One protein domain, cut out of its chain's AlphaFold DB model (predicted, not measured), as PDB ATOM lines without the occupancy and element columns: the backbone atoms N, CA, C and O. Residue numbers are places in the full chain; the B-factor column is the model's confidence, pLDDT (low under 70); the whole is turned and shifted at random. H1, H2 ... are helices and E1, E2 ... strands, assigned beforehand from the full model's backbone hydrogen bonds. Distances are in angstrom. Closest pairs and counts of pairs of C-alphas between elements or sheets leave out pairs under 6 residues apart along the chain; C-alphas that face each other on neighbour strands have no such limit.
ATOM      1  N   ALA A  17      15.953  38.216 -45.254       88.06
ATOM      2  CA  ALA A  17      16.502  37.679 -44.013       88.06
ATOM      3  C   ALA A  17      17.460  38.665 -43.324       88.06
ATOM      4  O   ALA A  17      17.387  38.848 -42.106       88.06
ATOM      5  N   ALA A  18      18.330  39.334 -44.087       87.62
ATOM      6  CA  ALA A  18      19.232  40.350 -43.553       87.62
ATOM      7  C   ALA A  18      18.459  41.555 -42.992       87.62
ATOM      8  O   ALA A  18      18.749  42.006 -41.882       87.62
ATOM      9  N   LEU A  19      17.435  42.038 -43.704       89.94
ATOM     10  CA  LEU A  19      16.564  43.117 -43.232       89.94
ATOM     11  C   LEU A  19      15.811  42.721 -41.962       89.94
ATOM     12  O   LEU A  19      15.743  43.522 -41.031       89.94
ATOM     13  N   CYS A  20      15.301  41.490 -41.878       88.75
ATOM     14  CA  CYS A  20      14.683  40.979 -40.659       88.75
ATOM     15  C   CYS A  20      15.664  41.016 -39.484       88.75
ATOM     16  O   CYS A  20      15.311  41.547 -38.435       88.75
ATOM     17  N   VAL A  21      16.900  40.535 -39.670       87.25
ATOM     18  CA  VAL A  21      17.938  40.574 -38.626       87.25
ATOM     19  C   VAL A  21      18.212  42.006 -38.174       87.25
ATOM     20  O   VAL A  21      18.297  42.249 -36.970       87.25
ATOM     21  N   VAL A  22      18.319  42.957 -39.104       88.62
ATOM     22  CA  VAL A  22      18.535  44.371 -38.770       88.62
ATOM     23  C   VAL A  22      17.336  44.936 -38.008       88.62
ATOM     24  O   VAL A  22      17.517  45.487 -36.931       88.62
ATOM     25  N   ILE A  23      16.108  44.760 -38.498       88.75
ATOM     26  CA  ILE A  23      14.898  45.325 -37.875       88.75
ATOM     27  C   ILE A  23      14.682  44.780 -36.453       88.75
ATOM     28  O   ILE A  23      14.234  45.523 -35.576       88.75
ATOM     29  N   THR A  24      15.022  43.512 -36.197       89.62
ATOM     30  CA  THR A  24      14.829  42.891 -34.879       89.62
ATOM     31  C   THR A  24      15.963  43.155 -33.892       89.62
ATOM     32  O   THR A  24      15.718  43.089 -32.692       89.62
ATOM     33  N   ASN A  25      17.187  43.427 -34.360       90.75
ATOM     34  CA  ASN A  25      18.372  43.532 -33.491       90.75
ATOM     35  C   ASN A  25      19.017  44.922 -33.468       90.75
ATOM     36  O   ASN A  25      19.894  45.162 -32.637       90.75
ATOM     37  N   ALA A  26      18.627  45.828 -34.367       89.50
ATOM     38  CA  ALA A  26      19.152  47.182 -34.373       89.50
ATOM     39  C   ALA A  26      18.671  47.965 -33.150       89.50
ATOM     40  O   ALA A  26      17.489  47.950 -32.783       89.50
ATOM     41  N   VAL A  27      19.602  48.710 -32.566       89.19
ATOM     42  CA  VAL A  27      19.337  49.687 -31.513       89.19
ATOM     43  C   VAL A  27      19.547  51.092 -32.037       89.19
ATOM     44  O   VAL A  27      20.434  51.341 -32.853       89.19
ATOM     45  N   GLU A  28      18.716  52.010 -31.558       88.19
ATOM     46  CA  GLU A  28      18.896  53.434 -31.799       88.19
ATOM     47  C   GLU A  28      20.123  53.923 -31.028       88.19
ATOM     48  O   GLU A  28      20.221  53.741 -29.815       88.19
ATOM     49  N   VAL A  29      21.069  54.519 -31.749       84.75
ATOM     50  CA  VAL A  29      22.244  55.168 -31.178       84.75
ATOM     51  C   VAL A  29      21.845  56.555 -30.727       84.75
ATOM     52  O   VAL A  29      21.320  57.330 -31.525       84.75
ATOM     53  N   GLN A  30      22.140  56.872 -29.471       78.50
ATOM     54  CA  GLN A  30      21.893  58.185 -28.890       78.50
ATOM     55  C   GLN A  30      23.206  58.829 -28.445       78.50
ATOM     56  O   GLN A  30      24.112  58.129 -27.983       78.50
ATOM     57  N   ASP A  31      23.301  60.150 -28.580       72.94
ATOM     58  CA  ASP A  31      24.385  60.935 -27.982       72.94
ATOM     59  C   ASP A  31      24.226  61.038 -26.448       72.94
ATOM     60  O   ASP A  31      23.239  60.584 -25.859       72.94
ATOM     61  N   GLY A  32      25.182  61.666 -25.762       64.31
ATOM     62  CA  GLY A  32      25.161  61.903 -24.314       64.31
ATOM     63  C   GLY A  32      24.036  62.830 -23.837       64.31
ATOM     64  O   GLY A  32      23.851  63.028 -22.633       64.31
ATOM     65  N   ASN A  33      23.255  63.393 -24.761       59.28
ATOM     66  CA  ASN A  33      22.039  64.149 -24.488       59.28
ATOM     67  C   ASN A  33      20.761  63.340 -24.747       59.28
ATOM     68  O   ASN A  33      19.674  63.878 -24.534       59.28
ATOM     69  N   GLY A  34      20.877  62.072 -25.153       65.19
ATOM     70  CA  GLY A  34      19.748  61.205 -25.485       65.19
ATOM     71  C   GLY A  34      19.150  61.480 -26.866       65.19
ATOM     72  O   GLY A  34      18.051  61.011 -27.150       65.19
ATOM     73  N   VAL A  35      19.827  62.255 -27.718       68.75
ATOM     74  CA  VAL A  35      19.365  62.557 -29.078       68.75
ATOM     75  C   VAL A  35      19.742  61.404 -29.996       68.75
ATOM     76  O   VAL A  35      20.908  61.019 -30.058       68.75
ATOM     77  N   ALA A  36      18.765  60.870 -30.729       80.12
ATOM     78  CA  ALA A  36      18.988  59.830 -31.726       80.12
ATOM     79  C   ALA A  36      19.920  60.331 -32.845       80.12
ATOM     80  O   ALA A  36      19.603  61.289 -33.550       80.12
ATOM     81  N   VAL A  37      21.061  59.666 -33.020       84.19
ATOM     82  CA  VAL A  37      22.069  59.975 -34.050       84.19
ATOM     83  C   VAL A  37      22.150  58.910 -35.145       84.19
ATOM     84  O   VAL A  37      22.732  59.157 -36.199       84.19
ATOM     85  N   GLY A  38      21.570  57.727 -34.930       85.50
ATOM     86  CA  GLY A  38      21.560  56.659 -35.927       85.50
ATOM     87  C   GLY A  38      21.040  55.333 -35.388       85.50
ATOM     88  O   GLY A  38      20.405  55.284 -34.339       85.50
ATOM     89  N   ILE A  39      21.334  54.246 -36.100       86.75
ATOM     90  CA  ILE A  39      21.063  52.874 -35.660       86.75
ATOM     91  C   ILE A  39      22.331  52.030 -35.769       86.75
ATOM     92  O   ILE A  39      23.156  52.254 -36.656       86.75
ATOM     93  N   ALA A  40      22.486  51.053 -34.881       87.38
ATOM     94  CA  ALA A  40      23.613  50.129 -34.888       87.38
ATOM     95  C   ALA A  40      23.157  48.695 -34.597       87.38
ATOM     96  O   ALA A  40      22.212  48.470 -33.842       87.38
ATOM     97  N   VAL A  41      23.851  47.729 -35.200       88.12
ATOM     98  CA  VAL A  41      23.680  46.296 -34.947       88.12
ATOM     99  C   VAL A  41      24.956  45.772 -34.302       88.12
ATOM    100  O   VAL A  41      26.069  46.059 -34.751       88.12
ATOM    101  N   TYR A  42      24.778  45.004 -33.237       87.31
ATOM    102  CA  TYR A  42      25.862  44.421 -32.463       87.31
ATOM    103  C   TYR A  42      25.886  42.915 -32.673       87.31
ATOM    104  O   TYR A  42      24.955  42.319 -33.214       87.31
ATOM    105  N   ASP A  43      27.001  42.307 -32.302       84.00
ATOM    106  CA  ASP A  43      27.157  40.867 -32.380       84.00
ATOM    107  C   ASP A  43      26.305  40.158 -31.291       84.00
ATOM    108  O   ASP A  43      25.619  40.807 -30.482       84.00
ATOM    109  N   PRO A  44      26.325  38.813 -31.235       86.56
ATOM    110  CA  PRO A  44      25.610  38.053 -30.214       86.56
ATOM    111  C   PRO A  44      25.886  38.465 -28.763       86.56
ATOM    112  O   PRO A  44      25.050  38.185 -27.907       86.56
ATOM    113  N   ALA A  45      27.006  39.134 -28.456       86.44
ATOM    114  CA  ALA A  45      27.307  39.564 -27.092       86.44
ATOM    115  C   ALA A  45      26.283  40.579 -26.557       86.44
ATOM    116  O   ALA A  45      26.079  40.654 -25.346       86.44
ATOM    117  N   PHE A  46      25.620  41.329 -27.443       90.81
ATOM    118  CA  PHE A  46      24.529  42.234 -27.083       90.81
ATOM    119  C   PHE A  46      23.169  41.741 -27.588       90.81
ATOM    120  O   PHE A  46      22.198  41.730 -26.833       90.81
ATOM    121  N   SER A  47      23.088  41.289 -28.842       91.56
ATOM    122  CA  SER A  47      21.809  40.943 -29.478       91.56
ATOM    123  C   SER A  47      21.113  39.711 -28.886       91.56
ATOM    124  O   SER A  47      19.955  39.463 -29.199       91.56
ATOM    125  N   TRP A  48      21.776  38.936 -28.020       92.12
ATOM    126  CA  TRP A  48      21.153  37.816 -27.299       92.12
ATOM    127  C   TRP A  48      20.529  38.198 -25.951       92.12
ATOM    128  O   TRP A  48      19.918  37.350 -25.303       92.12
ATOM    129  N   ILE A  49      20.683  39.442 -25.491       95.81
ATOM    130  CA  ILE A  49      20.144  39.861 -24.194       95.81
ATOM    131  C   ILE A  49      18.640  40.071 -24.321       95.81
ATOM    132  O   ILE A  49      18.206  41.024 -24.963       95.81
ATOM    133  N   ASN A  50      17.848  39.215 -23.678       97.00
ATOM    134  CA  ASN A  50      16.393  39.225 -23.781       97.00
ATOM    135  C   ASN A  50      15.728  40.430 -23.102       97.00
ATOM    136  O   ASN A  50      16.291  41.132 -22.256       97.00
ATOM    137  N   HIS A  51      14.461  40.630 -23.454       97.38
ATOM    138  CA  HIS A  51      13.622  41.646 -22.848       97.38
ATOM    139  C   HIS A  51      13.067  41.235 -21.478       97.38
ATOM    140  O   HIS A  51      12.542  40.139 -21.298       97.38
ATOM    141  N   SER A  52      13.013  42.192 -20.555       97.62
ATOM    142  CA  SER A  52      12.071  42.178 -19.438       97.62
ATOM    143  C   SER A  52      11.459  43.561 -19.261       97.62
ATOM    144  O   SER A  52      12.104  44.584 -19.457       97.62
ATOM    145  N   CYS A  53      10.200  43.588 -18.834       96.94
ATOM    146  CA  CYS A  53       9.491  44.792 -18.407       96.94
ATOM    147  C   CYS A  53       9.861  45.245 -16.973       96.94
ATOM    148  O   CYS A  53       9.394  46.283 -16.509       96.94
ATOM    149  N   SER A  54      10.672  44.449 -16.268       95.50
ATOM    150  CA  SER A  54      11.344  44.785 -15.005       95.50
ATOM    151  C   SER A  54      12.796  44.293 -15.113       95.50
ATOM    152  O   SER A  54      13.160  43.303 -14.474       95.50
ATOM    153  N   PRO A  55      13.595  44.891 -16.014       96.25
ATOM    154  CA  PRO A  55      14.939  44.418 -16.324       96.25
ATOM    155  C   PRO A  55      15.880  44.527 -15.124       96.25
ATOM    156  O   PRO A  55      15.662  45.326 -14.205       96.25
ATOM    157  N   ASN A  56      16.934  43.714 -15.147       94.88
ATOM    158  CA  ASN A  56      18.028  43.755 -14.175       94.88
ATOM    159  C   ASN A  56      19.306  44.387 -14.747       94.88
ATOM    160  O   ASN A  56      20.227  44.664 -13.975       94.88
ATOM    161  N   ALA A  57      19.333  44.703 -16.045       93.44
ATOM    162  CA  ALA A  57      20.406  45.438 -16.699       93.44
ATOM    163  C   ALA A  57      19.893  46.560 -17.618       93.44
ATOM    164  O   ALA A  57      18.733  46.596 -18.031       93.44
ATOM    165  N   CYS A  58      20.793  47.480 -17.950       90.88
ATOM    166  CA  CYS A  58      20.618  48.524 -18.950       90.88
ATOM    167  C   CYS A  58      21.855  48.636 -19.839       90.88
ATOM    168  O   CYS A  58      22.897  48.057 -19.531       90.88
ATOM    169  N   TYR A  59      21.754  49.404 -20.924       88.31
ATOM    170  CA  TYR A  59      22.881  49.659 -21.812       88.31
ATOM    171  C   TYR A  59      22.999  51.138 -22.189       88.31
ATOM    172  O   TYR A  59      22.009  51.870 -22.162       88.31
ATOM    173  N   ARG A  60      24.218  51.577 -22.524       81.44
ATOM    174  CA  ARG A  60      24.507  52.926 -23.037       81.44
ATOM    175  C   ARG A  60      25.702  52.911 -23.993       81.44
ATOM    176  O   ARG A  60      26.580  52.057 -23.878       81.44
ATOM    177  N   PHE A  61      25.729  53.881 -24.903       80.12
ATOM    178  CA  PHE A  61      26.846  54.153 -25.800       80.12
ATOM    179  C   PHE A  61      27.991  54.883 -25.085       80.12
ATOM    180  O   PHE A  61      27.759  55.835 -24.341       80.12
ATOM    181  N   SER A  62      29.230  54.444 -25.303       71.88
ATOM    182  CA  SER A  62      30.419  55.143 -24.809       71.88
ATOM    183  C   SER A  62      30.793  56.278 -25.759       71.88
ATOM    184  O   SER A  62      31.062  56.027 -26.933       71.88
ATOM    185  N   GLU A  63      30.845  57.512 -25.251       60.47
ATOM    186  CA  GLU A  63      31.343  58.686 -25.992       60.47
ATOM    187  C   GLU A  63      32.873  58.817 -25.947       60.47
ATOM    188  O   GLU A  63      33.454  59.570 -26.724       60.47
ATOM    189  N   PHE A  64      33.537  58.076 -25.055       51.66
ATOM    190  CA  PHE A  64      34.985  58.132 -24.877       51.66
ATOM    191  C   PHE A  64      35.644  56.802 -25.222       51.66
ATOM    192  O   PHE A  64      35.059  55.726 -25.051       51.66
ATOM    193  N   ASP A  65      36.892  56.907 -25.674       47.06
ATOM    194  CA  ASP A  65      37.816  55.803 -25.925       47.06
ATOM    195  C   ASP A  65      38.317  55.234 -24.586       47.06
ATOM    196  O   ASP A  65      39.498  55.258 -24.247       47.06
ATOM    197  N   ASP A  66      37.370  54.806 -23.751       47.00
ATOM    198  CA  ASP A  66      37.684  54.089 -22.533       47.00
ATOM    199  C   ASP A  66      38.169  52.700 -22.957       47.00
ATOM    200  O   ASP A  66      37.444  51.921 -23.581       47.00
ATOM    201  N   ASP A  67      39.432  52.410 -22.648       46.50
ATOM    202  CA  ASP A  67      40.167  51.174 -22.958       46.50
ATOM    203  C   ASP A  67      39.641  49.969 -22.139       46.50
ATOM    204  O   ASP A  67      40.343  49.019 -21.772       46.50
ATOM    205  N   SER A  68      38.365  50.025 -21.758       54.41
ATOM    206  CA  SER A  68      37.709  49.034 -20.939       54.41
ATOM    207  C   SER A  68      37.320  47.842 -21.812       54.41
ATOM    208  O   SER A  68      36.414  47.886 -22.642       54.41
ATOM    209  N   ARG A  69      37.977  46.706 -21.546       55.59
ATOM    210  CA  ARG A  69      37.708  45.355 -22.095       55.59
ATOM    211  C   ARG A  69      36.257  44.850 -21.926       55.59
ATOM    212  O   ARG A  69      35.996  43.676 -22.162       55.59
ATOM    213  N   MET A  70      35.343  45.688 -21.442       65.25
ATOM    214  CA  MET A  70      33.937  45.387 -21.166       65.25
ATOM    215  C   MET A  70      32.971  46.058 -22.154       65.25
ATOM    216  O   MET A  70      31.761  45.919 -21.996       65.25
ATOM    217  N   LEU A  71      33.483  46.800 -23.139       76.69
ATOM    218  CA  LEU A  71      32.668  47.436 -24.168       76.69
ATOM    219  C   LEU A  71      32.426  46.492 -25.352       76.69
ATOM    220  O   LEU A  71      33.347  45.845 -25.849       76.69
ATOM    221  N   ILE A  72      31.181  46.452 -25.820       76.62
ATOM    222  CA  ILE A  72      30.739  45.692 -26.988       76.62
ATOM    223  C   ILE A  72      30.860  46.598 -28.213       76.62
ATOM    224  O   ILE A  72      30.258  47.671 -28.272       76.62
ATOM    225  N   ALA A  73      31.663  46.180 -29.187       76.00
ATOM    226  CA  ALA A  73      31.822  46.892 -30.448       76.00
ATOM    227  C   ALA A  73      30.707  46.502 -31.437       76.00
ATOM    228  O   ALA A  73      30.202  45.377 -31.377       76.00
ATOM    229  N   PRO A  74      30.314  47.399 -32.358       69.88
ATOM    230  CA  PRO A  74      29.386  47.040 -33.424       69.88
ATOM    231  C   PRO A  74      29.978  45.934 -34.301       69.88
ATOM    232  O   PRO A  74      31.200  45.837 -34.464       69.88
ATOM    233  N   ALA A  75      29.108  45.108 -34.883       65.31
ATOM    234  CA  ALA A  75      29.530  43.983 -35.706       65.31
ATOM    235  C   ALA A  75      30.253  44.481 -36.974       65.31
ATOM    236  O   ALA A  75      29.623  44.956 -37.916       65.31
ATOM    237  N   PRO A  99      29.888  53.308 -32.604       79.44
ATOM    238  CA  PRO A  99      29.645  53.552 -31.181       79.44
ATOM    239  C   PRO A  99      29.662  52.243 -30.376       79.44
ATOM    240  O   PRO A  99      28.971  51.283 -30.717       79.44
ATOM    241  N   LYS A 100      30.462  52.186 -29.307       82.56
ATOM    242  CA  LYS A 100      30.580  51.002 -28.436       82.56
ATOM    243  C   LYS A 100      29.479  51.008 -27.370       82.56
ATOM    244  O   LYS A 100      29.136  52.079 -26.879       82.56
ATOM    245  N   ILE A 101      28.972  49.841 -26.965       85.56
ATOM    246  CA  ILE A 101      27.958  49.700 -25.905       85.56
ATOM    247  C   ILE A 101      28.557  49.100 -24.633       85.56
ATOM    248  O   ILE A 101      29.241  48.082 -24.678       85.56
ATOM    249  N   GLY A 102      28.230  49.680 -23.479       85.88
ATOM    250  CA  GLY A 102      28.393  49.039 -22.174       85.88
ATOM    251  C   GLY A 102      27.053  48.531 -21.645       85.88
ATOM    252  O   GLY A 102      26.070  49.269 -21.672       85.88
ATOM    253  N   VAL A 103      27.017  47.294 -21.134       88.12
ATOM    254  CA  VAL A 103      25.855  46.727 -20.425       88.12
ATOM    255  C   VAL A 103      26.161  46.678 -18.931       88.12
ATOM    256  O   VAL A 103      27.202  46.167 -18.516       88.12
ATOM    257  N   ARG A 104      25.261  47.220 -18.109       87.25
ATOM    258  CA  ARG A 104      25.437  47.337 -16.656       87.25
ATOM    259  C   ARG A 104      24.225  46.805 -15.919       87.25
ATOM    260  O   ARG A 104      23.093  46.996 -16.353       87.25
ATOM    261  N   ASN A 105      24.462  46.153 -14.786       88.56
ATOM    262  CA  ASN A 105      23.388  45.724 -13.909       88.56
ATOM    263  C   ASN A 105      22.819  46.929 -13.142       88.56
ATOM    264  O   ASN A 105      23.559  47.718 -12.566       88.56
ATOM    265  N   ILE A 106      21.495  47.034 -13.103       89.19
ATOM    266  CA  ILE A 106      20.746  48.042 -12.330       89.19
ATOM    267  C   ILE A 106      20.072  47.437 -11.094       89.19
ATOM    268  O   ILE A 106      19.482  48.136 -10.275       89.19
ATOM    269  N   LYS A 107      20.158  46.111 -10.962       88.62
ATOM    270  CA  LYS A 107      19.723  45.321  -9.808       88.62
ATOM    271  C   LYS A 107      20.840  44.336  -9.450       88.62
ATOM    272  O   LYS A 107      21.756  44.103 -10.243       88.62
ATOM    273  N   ALA A 108      20.795  43.768  -8.248       88.88
ATOM    274  CA  ALA A 108      21.660  42.638  -7.921       88.88
ATOM    275  C   ALA A 108      21.280  41.445  -8.811       88.88
ATOM    276  O   ALA A 108      20.094  41.148  -8.933       88.88
ATOM    277  N   ILE A 109      22.271  40.791  -9.420       91.94
ATOM    278  CA  ILE A 109      22.068  39.638 -10.307       91.94
ATOM    279  C   ILE A 109      22.717  38.419  -9.659       91.94
ATOM    280  O   ILE A 109      23.913  38.427  -9.355       91.94
ATOM    281  N   SER A 110      21.927  37.377  -9.424       95.06
ATOM    282  CA  SER A 110      22.416  36.127  -8.841       95.06
ATOM    283  C   SER A 110      23.087  35.244  -9.895       95.06
ATOM    284  O   SER A 110      22.764  35.292 -11.081       95.06
ATOM    285  N   LYS A 111      24.013  34.371  -9.479       95.69
ATOM    286  CA  LYS A 111      24.620  33.398 -10.400       95.69
ATOM    287  C   LYS A 111      23.533  32.499 -11.004       95.69
ATOM    288  O   LYS A 111      22.822  31.825 -10.266       95.69
ATOM    289  N   GLY A 112      23.469  32.448 -12.335       95.38
ATOM    290  CA  GLY A 112      22.471  31.673 -13.079       95.38
ATOM    291  C   GLY A 112      21.165  32.423 -13.356       95.38
ATOM    292  O   GLY A 112      20.300  31.873 -14.028       95.38
ATOM    293  N   GLU A 113      21.022  33.658 -12.871       96.12
ATOM    294  CA  GLU A 113      19.927  34.546 -13.256       96.12
ATOM    295  C   GLU A 113      20.153  35.080 -14.678       96.12
ATOM    296  O   GLU A 113      21.269  35.448 -15.050       96.12
ATOM    297  N   GLU A 114      19.089  35.111 -15.477       96.38
ATOM    298  CA  GLU A 114      19.118  35.666 -16.827       96.38
ATOM    299  C   GLU A 114      19.320  37.188 -16.790       96.38
ATOM    300  O   GLU A 114      18.662  37.901 -16.029       96.38
ATOM    301  N   ILE A 115      20.208  37.698 -17.642       95.88
ATOM    302  CA  ILE A 115      20.391  39.139 -17.836       95.88
ATOM    303  C   ILE A 115      19.330  39.622 -18.823       95.88
ATOM    304  O   ILE A 115      19.201  39.077 -19.916       95.88
ATOM    305  N   THR A 116      18.592  40.666 -18.449       97.25
ATOM    306  CA  THR A 116      17.517  41.229 -19.274       97.25
ATOM    307  C   THR A 116      17.583  42.750 -19.340       97.25
ATOM    308  O   THR A 116      17.939  43.405 -18.357       97.25
ATOM    309  N   ILE A 117      17.191  43.313 -20.487       96.00
ATOM    310  CA  ILE A 117      17.099  44.762 -20.742       96.00
ATOM    311  C   ILE A 117      15.675  45.169 -21.153       96.00
ATOM    312  O   ILE A 117      14.824  44.334 -21.462       96.00
ATOM    313  N   ALA A 118      15.380  46.469 -21.156       95.50
ATOM    314  CA  ALA A 118      14.133  46.982 -21.722       95.50
ATOM    315  C   ALA A 118      14.279  47.188 -23.240       95.50
ATOM    316  O   ALA A 118      15.259  47.767 -23.696       95.50
ATOM    317  N   TYR A 119      13.299  46.719 -24.016       95.44
ATOM    318  CA  TYR A 119      13.227  46.905 -25.476       95.44
ATOM    319  C   TYR A 119      12.206  47.980 -25.883       95.44
ATOM    320  O   TYR A 119      12.122  48.341 -27.055       95.44
ATOM    321  N   THR A 120      11.394  48.422 -24.924       94.75
ATOM    322  CA  THR A 120      10.301  49.392 -25.048       94.75
ATOM    323  C   THR A 120      10.325  50.289 -23.805       94.75
ATOM    324  O   THR A 120      10.985  49.957 -22.812       94.75
ATOM    325  N   ASP A 121       9.614  51.410 -23.859       93.88
ATOM    326  CA  ASP A 121       9.445  52.319 -22.736       93.88
ATOM    327  C   ASP A 121       8.683  51.642 -21.581       93.88
ATOM    328  O   ASP A 121       7.649  50.990 -21.742       93.88
ATOM    329  N   LEU A 122       9.218  51.786 -20.370       96.31
ATOM    330  CA  LEU A 122       8.660  51.201 -19.157       96.31
ATOM    331  C   LEU A 122       7.592  52.086 -18.495       96.31
ATOM    332  O   LEU A 122       6.884  51.582 -17.611       96.31
ATOM    333  N   LEU A 123       7.458  53.351 -18.917       96.38
ATOM    334  CA  LEU A 123       6.464  54.331 -18.450       96.38
ATOM    335  C   LEU A 123       5.143  54.262 -19.229       96.38
ATOM    336  O   LEU A 123       4.429  55.250 -19.380       96.38
ATOM    337  N   GLN A 124       4.793  53.066 -19.693       95.12
ATOM    338  CA  GLN A 124       3.564  52.785 -20.422       95.12
ATOM    339  C   GLN A 124       2.799  51.617 -19.794       95.12
ATOM    340  O   GLN A 124       3.306  50.879 -18.939       95.12
ATOM    341  N   THR A 125       1.554  51.436 -20.231       94.44
ATOM    342  CA  THR A 125       0.686  50.356 -19.751       94.44
ATOM    343  C   THR A 125       1.243  48.972 -20.103       94.44
ATOM    344  O   THR A 125       2.143  48.818 -20.934       94.44
ATOM    345  N   LYS A 126       0.733  47.918 -19.457       95.12
ATOM    346  CA  LYS A 126       1.071  46.540 -19.845       95.12
ATOM    347  C   LYS A 126       0.667  46.265 -21.296       95.12
ATOM    348  O   LYS A 126       1.441  45.651 -22.026       95.12
ATOM    349  N   GLU A 127      -0.513  46.722 -21.690       93.56
ATOM    350  CA  GLU A 127      -1.109  46.500 -23.002       93.56
ATOM    351  C   GLU A 127      -0.286  47.188 -24.094       93.56
ATOM    352  O   GLU A 127       0.075  46.537 -25.074       93.56
ATOM    353  N   THR A 128       0.104  48.453 -23.890       94.69
ATOM    354  CA  THR A 128       0.959  49.196 -24.830       94.69
ATOM    355  C   THR A 128       2.321  48.522 -24.978       94.69
ATOM    356  O   THR A 128       2.727  48.212 -26.093       94.69
ATOM    357  N   ARG A 129       2.983  48.160 -23.869       97.06
ATOM    358  CA  ARG A 129       4.280  47.463 -23.927       97.06
ATOM    359  C   ARG A 129       4.190  46.129 -24.661       97.06
ATOM    360  O   ARG A 129       5.057  45.813 -25.466       97.06
ATOM    361  N   GLN A 130       3.159  45.323 -24.401       97.38
ATOM    362  CA  GLN A 130       2.973  44.055 -25.113       97.38
ATOM    363  C   GLN A 130       2.654  44.271 -26.599       97.38
ATOM    364  O   GLN A 130       3.138  43.501 -27.425       97.38
ATOM    365  N   SER A 131       1.899  45.318 -26.941       96.38
ATOM    366  CA  SER A 131       1.620  45.708 -28.327       96.38
ATOM    367  C   SER A 131       2.893  46.120 -29.074       96.38
ATOM    368  O   SER A 131       3.150  45.609 -30.163       96.38
ATOM    369  N   ASP A 132       3.735  46.963 -28.472       95.50
ATOM    370  CA  ASP A 132       5.017  47.394 -29.043       95.50
ATOM    371  C   ASP A 132       5.952  46.208 -29.289       95.50
ATOM    372  O   ASP A 132       6.535  46.059 -30.367       95.50
ATOM    373  N   LEU A 133       6.062  45.326 -28.291       97.19
ATOM    374  CA  LEU A 133       6.898  44.134 -28.379       97.19
ATOM    375  C   LEU A 133       6.399  43.165 -29.446       97.19
ATOM    376  O   LEU A 133       7.203  42.600 -30.188       97.19
ATOM    377  N   TRP A 134       5.083  43.000 -29.565       97.06
ATOM    378  CA  TRP A 134       4.492  42.184 -30.615       97.06
ATOM    379  C   TRP A 134       4.739  42.783 -31.999       97.06
ATOM    380  O   TRP A 134       5.163  42.070 -32.906       97.06
ATOM    381  N   SER A 135       4.522  44.089 -32.157       94.50
ATOM    382  CA  SER A 135       4.701  44.796 -33.425       94.50
ATOM    383  C   SER A 135       6.140  44.684 -33.940       94.50
ATOM    384  O   SER A 135       6.359  44.274 -35.085       94.50
ATOM    385  N   LYS A 136       7.124  44.969 -33.072       91.56
ATOM    386  CA  LYS A 136       8.543  45.046 -33.447       91.56
ATOM    387  C   LYS A 136       9.290  43.713 -33.351       91.56
ATOM    388  O   LYS A 136      10.083  43.399 -34.232       91.56
ATOM    389  N   TYR A 137       9.033  42.919 -32.313       94.50
ATOM    390  CA  TYR A 137       9.821  41.721 -31.986       94.50
ATOM    391  C   TYR A 137       9.009  40.416 -32.014       94.50
ATOM    392  O   TYR A 137       9.570  39.346 -31.799       94.50
ATOM    393  N   ARG A 138       7.697  40.478 -32.296       94.94
ATOM    394  CA  ARG A 138       6.822  39.309 -32.519       94.94
ATOM    395  C   ARG A 138       6.735  38.336 -31.339       94.94
ATOM    396  O   ARG A 138       6.503  37.144 -31.530       94.94
ATOM    397  N   PHE A 139       6.845  38.845 -30.112       97.38
ATOM    398  CA  PHE A 139       6.602  38.066 -28.895       97.38
ATOM    399  C   PHE A 139       5.742  38.837 -27.889       97.38
ATOM    400  O   PHE A 139       5.635  40.059 -27.937       97.38
ATOM    401  N   ILE A 140       5.136  38.103 -26.952       97.75
ATOM    402  CA  ILE A 140       4.381  38.667 -25.829       97.75
ATOM    403  C   ILE A 140       5.211  38.486 -24.557       97.75
ATOM    404  O   ILE A 140       5.613  37.370 -24.218       97.75
ATOM    405  N   CYS A 141       5.472  39.579 -23.838       98.19
ATOM    406  CA  CYS A 141       6.242  39.535 -22.597       98.19
ATOM    407  C   CYS A 141       5.444  38.887 -21.457       98.19
ATOM    408  O   CYS A 141       4.317  39.294 -21.169       98.19
ATOM    409  N   HIS A 142       6.078  37.930 -20.777       97.00
ATOM    410  CA  HIS A 142       5.554  37.213 -19.609       97.00
ATOM    411  C   HIS A 142       6.462  37.389 -18.381       97.00
ATOM    412  O   HIS A 142       6.550  36.506 -17.528       97.00
ATOM    413  N   CYS A 143       7.196  38.503 -18.286       96.50
ATOM    414  CA  CYS A 143       8.052  38.738 -17.125       96.50
ATOM    415  C   CYS A 143       7.219  38.960 -15.849       96.50
ATOM    416  O   CYS A 143       6.005  39.175 -15.905       96.50
ATOM    417  N   ARG A 144       7.886  38.978 -14.685       94.00
ATOM    418  CA  ARG A 144       7.240  39.184 -13.378       94.00
ATOM    419  C   ARG A 144       6.259  40.360 -13.383       94.00
ATOM    420  O   ARG A 144       5.116  40.171 -12.986       94.00
ATOM    421  N   ARG A 145       6.657  41.540 -13.873       94.81
ATOM    422  CA  ARG A 145       5.795  42.738 -13.903       94.81
ATOM    423  C   ARG A 145       4.531  42.518 -14.743       94.81
ATOM    424  O   ARG A 145       3.443  42.833 -14.284       94.81
ATOM    425  N   CYS A 146       4.650  41.897 -15.918       95.88
ATOM    426  CA  CYS A 146       3.500  41.588 -16.777       95.88
ATOM    427  C   CYS A 146       2.576  40.503 -16.193       95.88
ATOM    428  O   CYS A 146       1.370  40.545 -16.442       95.88
ATOM    429  N   ASN A 147       3.114  39.548 -15.429       94.75
ATOM    430  CA  ASN A 147       2.350  38.439 -14.840       94.75
ATOM    431  C   ASN A 147       1.811  38.720 -13.428       94.75
ATOM    432  O   ASN A 147       1.055  37.909 -12.898       94.75
TER     433      ASN A 147
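This is residues 17 to 75 and 99 to 147 of the 470 residues of the protein "SET domain-containing protein" of Daucus carota subsp. sativus (UniProt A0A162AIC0). Two small two-stranded sheets, E1 with E2 and E3 with E4, stand between helices H3 and H4 at one end of the long axis and the loop of residues 63 to 75 at the other. Long stretches with no named element, residues 63 to 75 and 106 to 125, reach 22 A and 21 A from the mean of the C-alphas, and H1 leads into E1 through a tight link of 1 residue. The 108 printed residues hold, in order, H1 E1 E2 H2 E3 E4 H3 H4; both sheets are antiparallel, and the class is mixed, helices and strands, with under half of the residues in named elements. The whole is compact, with a radius of gyration of the C-alphas of 14.4 A and spans of 41 by 35 by 29 A.

Find C-alpha 17 at (16.502, 37.679, -44.013); from there H1 runs 12.2 A to residue 25. Read on through E1, residues 27 to 30, E2, residues 36 to 40, and H2, residues 44 to 47. E3, residues 57 to 62, spans 16.1 A, and E4, residues 100 to 105, spans 17.0 A. H3 begins at C-alpha 126, (1.071, 46.540, -19.845), and runs 15.7 A to residue 137; H4 holds residues 144 to 147 and ends at C-alpha 147, (2.350, 38.439, -14.840).

Look first at the hairpin E1 and E2, antiparallel at 144 degrees, with N 29 and O 38 2.8 A apart. E3 and E4 are antiparallel at 152 degrees, with N 58 and O 104 2.8 A apart. H1 and H3 only just touch, only at their ends, with 3 pairs of C-alphas within 8 A, the closest those of Thr 24 and Tyr 137, 5.9 A apart. H3 and H4 are close but not clearly touching, the closest C-alphas, of Lys 126 and Cys 146, being 6.3 A apart. Every O i to N i+4 pair is within hydrogen-bond range in H1 and H3; H2 and H4 are too short for one, and the single O i to N i+3 pair is within range in H4 but not in H2.

The farthest C-alphas, of Asp 67 and Glu 127, are 41.5 A apart. Residues 76 to 98 are not printed, and C-alphas 75 and 99 are 10.6 A apart across this cut. The link from E4 to H3 is long, 20 residues. Expect pLDDT under 70 at residues 32 to 35, 63 to 70 and 74 to 75.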